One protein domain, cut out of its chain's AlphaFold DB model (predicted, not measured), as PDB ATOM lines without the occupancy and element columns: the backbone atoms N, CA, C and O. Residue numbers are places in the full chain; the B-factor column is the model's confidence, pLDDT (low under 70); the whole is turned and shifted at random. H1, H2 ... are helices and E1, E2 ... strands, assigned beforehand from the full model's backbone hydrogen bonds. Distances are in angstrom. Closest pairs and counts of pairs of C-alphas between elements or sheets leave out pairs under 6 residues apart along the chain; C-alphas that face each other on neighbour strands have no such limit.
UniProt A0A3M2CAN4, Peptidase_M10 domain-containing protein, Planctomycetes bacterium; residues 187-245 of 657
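Overview. This is residues 187 to 245 of the 657 residues of the protein "Peptidase_M10 domain-containing protein" of Planctomycetes bacterium (UniProt A0A3M2CAN4). Two long helices, H2 and H3, lie side by side and run the same way, and between them the chain makes a return pass through the short strand E1, which runs back along one side of the helix pair. The small helix H1 sits on the other side of the pair from E1, near the end where H2 and H3 begin. The printed part has 59 residues, with three named helices and one named strand in the order H1, H2, E1, H3; its class is mostly helix, and E1 pairs with no named strand. The whole is compact, with a radius of gyration of the C-alphas of 10.9 A, and rounded, with spans of 28 by 26 by 16 A.

Along the chain. The printed part begins at Glu 187, and H1 follows at residues 192 to 197, its C-alpha 192 at (-17.840, -27.483, 34.478). H2 is residues 200 to 214, 20.7 A from first to last C-alpha, beginning with C-alpha 200 at (-13.953, -40.138, 35.834). E1 is residues 221 to 224, 9.9 A from first to last C-alpha. H3 is residues 230 to 244, 20.8 A long by the same measure, and ends with C-alpha 244 at (-29.798, -37.167, 15.878).

Arrangement. H1 and H2 are close but not clearly touching; their closest C-alphas, those of Leu 195 and Arg 203, are 6.1 A apart. Their lines stand at a steep tilt of 37 degrees, only just beyond shallow, and they run opposite ways. H2 and H3 touch, with 12 pairs of C-alphas within 8 A, the closest being those of Gly 202 and Val 232 at 5.6 A. They run the same way at a shallow tilt of 10 degrees, with their centres 10.2 A apart. H1 and H3 are near each other, with no pair of C-alphas within 8 A but 8 pairs within 10 A. E1 and H3 have 2 pairs of C-alphas within 8 A; the closest, those of Met 221 and His 240, are 7.8 A apart. E1 is apart from H1 and from H2. In H1, H2 and H3 every O i to N i+4 pair is within hydrogen-bond range.

Size, cuts and confidence. The two C-alphas farthest apart are those of Gly 216 and Asp 227, at 30.5 A. The first and last printed C-alphas, those of Glu 187 and Asn 245, are 16.0 A apart. The printed part has no cut. The links from H1 to H2, with 2 residues between them, and from E1 to H3, with 5, are tight; the link from H2 to E1, with 6, is short. The mean pLDDT of the printed part is 83.5, and residues 244 to 245 are under 70.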
ATOM      1  N   GLU A 187     -22.046 -27.933  24.679       85.62
ATOM      2  CA  GLU A 187     -21.524 -27.143  25.807       85.62
ATOM      3  C   GLU A 187     -22.559 -26.881  26.920       85.62
ATOM      4  O   GLU A 187     -22.183 -26.663  28.068       85.62
ATOM      5  N   SER A 188     -23.864 -26.918  26.616       82.69
ATOM      6  CA  SER A 188     -24.921 -26.829  27.641       82.69
ATOM      7  C   SER A 188     -25.180 -28.148  28.375       82.69
ATOM      8  O   SER A 188     -25.834 -28.141  29.416       82.69
ATOM      9  N   VAL A 189     -24.658 -29.266  27.858       84.56
ATOM     10  CA  VAL A 189     -24.645 -30.560  28.558       84.56
ATOM     11  C   VAL A 189     -23.389 -30.673  29.424       84.56
ATOM     12  O   VAL A 189     -23.470 -31.046  30.590       84.56
ATOM     13  N   LEU A 190     -22.226 -30.305  28.879       88.25
ATOM     14  CA  LEU A 190     -20.922 -30.464  29.529       88.25
ATOM     15  C   LEU A 190     -20.502 -29.249  30.375       88.25
ATOM     16  O   LEU A 190     -19.405 -28.713  30.196       88.25
ATOM     17  N   THR A 191     -21.348 -28.795  31.304       89.38
ATOM     18  CA  THR A 191     -20.949 -27.679  32.180       89.38
ATOM     19  C   THR A 191     -19.808 -28.096  33.122       89.38
ATOM     20  O   THR A 191     -19.742 -29.263  33.525       89.38
ATOM     21  N   PRO A 192     -18.908 -27.175  33.525       90.50
ATOM     22  CA  PRO A 192     -17.840 -27.483  34.478       90.50
ATOM     23  C   PRO A 192     -18.362 -28.067  35.798       90.50
ATOM     24  O   PRO A 192     -17.731 -28.951  36.372       90.50
ATOM     25  N   GLU A 193     -19.525 -27.604  36.259       90.00
ATOM     26  CA  GLU A 193     -20.195 -28.083  37.468       90.00
ATOM     27  C   GLU A 193     -20.739 -29.505  37.297       90.00
ATOM     28  O   GLU A 193     -20.559 -30.328  38.194       90.00
ATOM     29  N   PHE A 194     -21.364 -29.814  36.152       88.31
ATOM     30  CA  PHE A 194     -21.840 -31.165  35.849       88.31
ATOM     31  C   PHE A 194     -20.667 -32.139  35.755       88.31
ATOM     32  O   PHE A 194     -20.658 -33.158  36.445       88.31
ATOM     33  N   LEU A 195     -19.634 -31.793  34.981       88.12
ATOM     34  CA  LEU A 195     -18.427 -32.605  34.883       88.12
ATOM     35  C   LEU A 195     -17.821 -32.836  36.275       88.12
ATOM     36  O   LEU A 195     -17.491 -33.967  36.610       88.12
ATOM     37  N   ALA A 196     -17.710 -31.815  37.127       89.31
ATOM     38  CA  ALA A 196     -17.193 -31.974  38.491       89.31
ATOM     39  C   ALA A 196     -18.083 -32.828  39.427       89.31
ATOM     40  O   ALA A 196     -17.619 -33.205  40.501       89.31
ATOM     41  N   SER A 197     -19.334 -33.119  39.046       86.88
ATOM     42  CA  SER A 197     -20.288 -33.907  39.843       86.88
ATOM     43  C   SER A 197     -20.299 -35.410  39.542       86.88
ATOM     44  O   SER A 197     -20.729 -36.175  40.401       86.88
ATOM     45  N   ILE A 198     -19.807 -35.822  38.369       86.75
ATOM     46  CA  ILE A 198     -19.725 -37.227  37.936       86.75
ATOM     47  C   ILE A 198     -18.311 -37.792  38.124       86.75
ATOM     48  O   ILE A 198     -17.332 -37.040  38.232       86.75
ATOM     49  N   ASP A 199     -18.204 -39.120  38.155       86.12
ATOM     50  CA  ASP A 199     -16.924 -39.820  38.248       86.12
ATOM     51  C   ASP A 199     -16.098 -39.731  36.947       86.12
ATOM     52  O   ASP A 199     -16.522 -39.164  35.936       86.12
ATOM     53  N   ASP A 200     -14.865 -40.238  36.981       85.38
ATOM     54  CA  ASP A 200     -13.953 -40.138  35.834       85.38
ATOM     55  C   ASP A 200     -14.364 -41.038  34.657       85.38
ATOM     56  O   ASP A 200     -14.087 -40.696  33.505       85.38
ATOM     57  N   ASN A 201     -15.087 -42.124  34.939       82.81
ATOM     58  CA  ASN A 201     -15.652 -43.029  33.946       82.81
ATOM     59  C   ASN A 201     -16.747 -42.326  33.125       82.81
ATOM     60  O   ASN A 201     -16.622 -42.163  31.907       82.81
ATOM     61  N   GLY A 202     -17.774 -41.808  33.805       84.00
ATOM     62  CA  GLY A 202     -18.846 -41.032  33.191       84.00
ATOM     63  C   GLY A 202     -18.318 -39.783  32.486       84.00
ATOM     64  O   GLY A 202     -18.746 -39.481  31.371       84.00
ATOM     65  N   ARG A 203     -17.327 -39.095  33.079       87.69
ATOM     66  CA  ARG A 203     -16.622 -37.950  32.470       87.69
ATOM     67  C   ARG A 203     -15.980 -38.317  31.134       87.69
ATOM     68  O   ARG A 203     -16.119 -37.548  30.179       87.69
ATOM     69  N   ALA A 204     -15.281 -39.449  31.053       87.19
ATOM     70  CA  ALA A 204     -14.656 -39.913  29.817       87.19
ATOM     71  C   ALA A 204     -15.711 -40.194  28.735       87.19
ATOM     72  O   ALA A 204     -15.572 -39.717  27.607       87.19
ATOM     73  N   MET A 205     -16.800 -40.876  29.105       87.62
ATOM     74  CA  MET A 205     -17.893 -41.247  28.202       87.62
ATOM     75  C   MET A 205     -18.598 -40.027  27.589       87.62
ATOM     76  O   MET A 205     -18.618 -39.864  26.367       87.62
ATOM     77  N   VAL A 206     -19.089 -39.098  28.422       88.44
ATOM     78  CA  VAL A 206     -19.794 -37.896  27.931       88.44
ATOM     79  C   VAL A 206     -18.878 -36.966  27.129       88.44
ATOM     80  O   VAL A 206     -19.341 -36.297  26.204       88.44
ATOM     81  N   THR A 207     -17.578 -36.932  27.441       90.25
ATOM     82  CA  THR A 207     -16.599 -36.120  26.700       90.25
ATOM     83  C   THR A 207     -16.312 -36.721  25.324       90.25
ATOM     84  O   THR A 207     -16.338 -35.990  24.334       90.25
ATOM     85  N   ALA A 208     -16.113 -38.040  25.234       89.88
ATOM     86  CA  ALA A 208     -15.875 -38.729  23.966       89.88
ATOM     87  C   ALA A 208     -17.074 -38.587  23.012       89.88
ATOM     88  O   ALA A 208     -16.911 -38.118  21.883       89.88
ATOM     89  N   MET A 209     -18.293 -38.873  23.491       89.00
ATOM     90  CA  MET A 209     -19.522 -38.694  22.703       89.00
ATOM     91  C   MET A 209     -19.670 -37.253  22.196       89.00
ATOM     92  O   MET A 209     -19.952 -37.020  21.021       89.00
ATOM     93  N   ALA A 210     -19.408 -36.268  23.057       88.69
ATOM     94  CA  ALA A 210     -19.419 -34.857  22.693       88.69
ATOM     95  C   ALA A 210     -18.371 -34.486  21.628       88.69
ATOM     96  O   ALA A 210     -18.649 -33.659  20.759       88.69
ATOM     97  N   GLU A 211     -17.171 -35.064  21.663       90.06
ATOM     98  CA  GLU A 211     -16.160 -34.889  20.612       90.06
ATOM     99  C   GLU A 211     -16.590 -35.531  19.287       90.06
ATOM    100  O   GLU A 211     -16.466 -34.893  18.239       90.06
ATOM    101  N   SER A 212     -17.180 -36.728  19.323       87.31
ATOM    102  CA  SER A 212     -17.735 -37.397  18.138       87.31
ATOM    103  C   SER A 212     -18.869 -36.593  17.490       87.31
ATOM    104  O   SER A 212     -18.866 -36.411  16.271       87.31
ATOM    105  N   ILE A 213     -19.762 -36.000  18.290       84.81
ATOM    106  CA  ILE A 213     -20.824 -35.097  17.812       84.81
ATOM    107  C   ILE A 213     -20.237 -33.816  17.211       84.81
ATOM    108  O   ILE A 213     -20.633 -33.412  16.117       84.81
ATOM    109  N   ARG A 214     -19.247 -33.187  17.866       84.31
ATOM    110  CA  ARG A 214     -18.532 -32.019  17.304       84.31
ATOM    111  C   ARG A 214     -17.817 -32.357  15.986       84.31
ATOM    112  O   ARG A 214     -17.672 -31.477  15.140       84.31
ATOM    113  N   ALA A 215     -17.402 -33.610  15.798       83.94
ATOM    114  CA  ALA A 215     -16.817 -34.127  14.561       83.94
ATOM    115  C   ALA A 215     -17.856 -34.562  13.502       83.94
ATOM    116  O   ALA A 215     -17.457 -34.979  12.413       83.94
ATOM    117  N   GLY A 216     -19.161 -34.464  13.786       79.69
ATOM    118  CA  GLY A 216     -20.236 -34.852  12.867       79.69
ATOM    119  C   GLY A 216     -20.366 -36.361  12.650       79.69
ATOM    120  O   GLY A 216     -20.831 -36.780  11.592       79.69
ATOM    121  N   ARG A 217     -19.919 -37.181  13.610       80.94
ATOM    122  CA  ARG A 217     -20.070 -38.641  13.563       80.94
ATOM    123  C   ARG A 217     -21.450 -39.053  14.065       80.94
ATOM    124  O   ARG A 217     -21.952 -38.481  15.031       80.94
ATOM    125  N   ILE A 218     -22.007 -40.093  13.452       75.44
ATOM    126  CA  ILE A 218     -23.098 -40.866  14.046       75.44
ATOM    127  C   ILE A 218     -22.496 -41.650  15.217       75.44
ATOM    128  O   ILE A 218     -21.434 -42.255  15.067       75.44
ATOM    129  N   ILE A 219     -23.150 -41.598  16.374       82.00
ATOM    130  CA  ILE A 219     -22.811 -42.409  17.546       82.00
ATOM    131  C   ILE A 219     -23.840 -43.544  17.674       82.00
ATOM    132  O   ILE A 219     -25.019 -43.284  17.427       82.00
ATOM    133  N   PRO A 220     -23.425 -44.783  18.001       86.50
ATOM    134  CA  PRO A 220     -24.348 -45.863  18.347       86.50
ATOM    135  C   PRO A 220     -25.083 -45.558  19.652       86.50
ATOM    136  O   PRO A 220     -24.598 -44.786  20.480       86.50
ATOM    137  N   MET A 221     -26.215 -46.224  19.848       86.12
ATOM    138  CA  MET A 221     -26.947 -46.197  21.113       86.12
ATOM    139  C   MET A 221     -26.341 -47.193  22.106       86.12
ATOM    140  O   MET A 221     -25.683 -48.146  21.699       86.12
ATOM    141  N   VAL A 222     -26.552 -46.954  23.402       87.94
ATOM    142  CA  VAL A 222     -25.933 -47.690  24.515       87.94
ATOM    143  C   VAL A 222     -26.987 -48.100  25.548       87.94
ATOM    144  O   VAL A 222     -27.637 -47.222  26.121       87.94
ATOM    145  N   CYS A 223     -27.146 -49.394  25.837       87.44
ATOM    146  CA  CYS A 223     -28.036 -49.847  26.910       87.44
ATOM    147  C   CYS A 223     -27.345 -49.767  28.278       87.44
ATOM    148  O   CYS A 223     -26.245 -50.295  28.468       87.44
ATOM    149  N   PHE A 224     -28.007 -49.161  29.268       87.38
ATOM    150  CA  PHE A 224     -27.447 -49.010  30.612       87.38
ATOM    151  C   PHE A 224     -27.885 -50.102  31.592       87.38
ATOM    152  O   PHE A 224     -29.018 -50.594  31.572       87.38
ATOM    153  N   ALA A 225     -26.992 -50.440  32.518       86.19
ATOM    154  CA  ALA A 225     -27.304 -51.264  33.676       86.19
ATOM    155  C   ALA A 225     -28.279 -50.544  34.635       86.19
ATOM    156  O   ALA A 225     -28.214 -49.319  34.759       86.19
ATOM    157  N   PRO A 226     -29.162 -51.268  35.358       82.88
ATOM    158  CA  PRO A 226     -30.177 -50.671  36.244       82.88
ATOM    159  C   PRO A 226     -29.655 -49.736  37.348       82.88
ATOM    160  O   PRO A 226     -30.428 -48.960  37.906       82.88
ATOM    161  N   ASP A 227     -28.382 -49.868  37.709       79.75
ATOM    162  CA  ASP A 227     -27.675 -49.180  38.792       79.75
ATOM    163  C   ASP A 227     -26.683 -48.102  38.310       79.75
ATOM    164  O   ASP A 227     -26.066 -47.430  39.140       79.75
ATOM    165  N   ALA A 228     -26.572 -47.878  36.997       81.81
ATOM    166  CA  ALA A 228     -25.710 -46.851  36.413       81.81
ATOM    167  C   ALA A 228     -26.170 -45.412  36.748       81.81
ATOM    168  O   ALA A 228     -27.364 -45.143  36.916       81.81
ATOM    169  N   ASP A 229     -25.220 -44.468  36.845       82.56
ATOM    170  CA  ASP A 229     -25.466 -43.097  37.332       82.56
ATOM    171  C   ASP A 229     -26.502 -42.340  36.462       82.56
ATOM    172  O   ASP A 229     -26.209 -41.984  35.311       82.56
ATOM    173  N   PRO A 230     -27.689 -41.999  37.011       78.75
ATOM    174  CA  PRO A 230     -28.727 -41.283  36.274       78.75
ATOM    175  C   PRO A 230     -28.289 -39.916  35.729       78.75
ATOM    176  O   PRO A 230     -28.881 -39.438  34.761       78.75
ATOM    177  N   ALA A 231     -27.281 -39.269  36.325       80.12
ATOM    178  CA  ALA A 231     -26.757 -37.984  35.863       80.12
ATOM    179  C   ALA A 231     -25.881 -38.138  34.608       80.12
ATOM    180  O   ALA A 231     -26.026 -37.356  33.664       80.12
ATOM    181  N   VAL A 232     -25.027 -39.167  34.567       82.94
ATOM    182  CA  VAL A 232     -24.244 -39.535  33.372       82.94
ATOM    183  C   VAL A 232     -25.194 -39.901  32.237       82.94
ATOM    184  O   VAL A 232     -25.087 -39.349  31.142       82.94
ATOM    185  N   ILE A 233     -26.181 -40.749  32.525       79.00
ATOM    186  CA  ILE A 233     -27.193 -41.191  31.562       79.00
ATOM    187  C   ILE A 233     -27.966 -39.987  31.018       79.00
ATOM    188  O   ILE A 233     -27.973 -39.764  29.812       79.00
ATOM    189  N   ALA A 234     -28.511 -39.118  31.874       78.38
ATOM    190  CA  ALA A 234     -29.211 -37.907  31.432       78.38
ATOM    191  C   ALA A 234     -28.378 -37.018  30.481       78.38
ATOM    192  O   ALA A 234     -28.941 -36.402  29.570       78.38
ATOM    193  N   ALA A 235     -27.055 -36.954  30.661       82.00
ATOM    194  CA  ALA A 235     -26.156 -36.240  29.759       82.00
ATOM    195  C   ALA A 235     -25.931 -36.979  28.429       82.00
ATOM    196  O   ALA A 235     -26.046 -36.358  27.372       82.00
ATOM    197  N   VAL A 236     -25.687 -38.292  28.457       83.00
ATOM    198  CA  VAL A 236     -25.582 -39.139  27.251       83.00
ATOM    199  C   VAL A 236     -26.837 -39.020  26.388       83.00
ATOM    200  O   VAL A 236     -26.756 -38.857  25.172       83.00
ATOM    201  N   ASN A 237     -28.006 -39.024  27.016       76.44
ATOM    202  CA  ASN A 237     -29.301 -38.950  26.347       76.44
ATOM    203  C   ASN A 237     -29.490 -37.607  25.623       76.44
ATOM    204  O   ASN A 237     -29.932 -37.553  24.474       76.44
ATOM    205  N   LYS A 238     -29.088 -36.503  26.272       77.75
ATOM    206  CA  LYS A 238     -29.044 -35.167  25.655       77.75
ATOM    207  C   LYS A 238     -28.066 -35.117  24.481       77.75
ATOM    208  O   LYS A 238     -28.385 -34.520  23.456       77.75
ATOM    209  N   LEU A 239     -26.898 -35.751  24.604       81.50
ATOM    210  CA  LEU A 239     -25.922 -35.836  23.516       81.50
ATOM    211  C   LEU A 239     -26.497 -36.592  22.304       81.50
ATOM    212  O   LEU A 239     -26.399 -36.076  21.193       81.50
ATOM    213  N   HIS A 240     -27.196 -37.713  22.504       78.12
ATOM    214  CA  HIS A 240     -27.897 -38.416  21.420       78.12
ATOM    215  C   HIS A 240     -28.968 -37.547  20.741       78.12
ATOM    216  O   HIS A 240     -29.005 -37.483  19.514       78.12
ATOM    217  N   GLN A 241     -29.778 -36.792  21.491       73.25
ATOM    218  CA  GLN A 241     -30.743 -35.859  20.881       73.25
ATOM    219  C   GLN A 241     -30.073 -34.773  20.031       73.25
ATOM    220  O   GLN A 241     -30.560 -34.454  18.945       73.25
ATOM    221  N   ILE A 242     -28.952 -34.219  20.504       76.38
ATOM    222  CA  ILE A 242     -28.167 -33.226  19.757       76.38
ATOM    223  C   ILE A 242     -27.572 -33.854  18.487       76.38
ATOM    224  O   ILE A 242     -27.560 -33.204  17.442       76.38
ATOM    225  N   ALA A 243     -27.107 -35.105  18.563       74.56
ATOM    226  CA  ALA A 243     -26.551 -35.849  17.433       74.56
ATOM    227  C   ALA A 243     -27.601 -36.144  16.352       74.56
ATOM    228  O   ALA A 243     -27.338 -35.968  15.163       74.56
ATOM    229  N   MET A 244     -28.789 -36.590  16.770       69.25
ATOM    230  CA  MET A 244     -29.798 -37.167  15.878       69.25
ATOM    231  C   MET A 244     -30.886 -36.169  15.448       69.25
ATOM    232  O   MET A 244     -31.643 -36.457  14.525       69.25
ATOM    233  N   ASN A 245     -30.973 -34.988  16.079       61.69
ATOM    234  CA  ASN A 245     -31.958 -33.937  15.765       61.69
ATOM    235  C   ASN A 245     -33.411 -34.471  15.738       61.69
ATOM    236  O   ASN A 245     -34.221 -34.153  14.863       61.69
TER     237      ASN A 245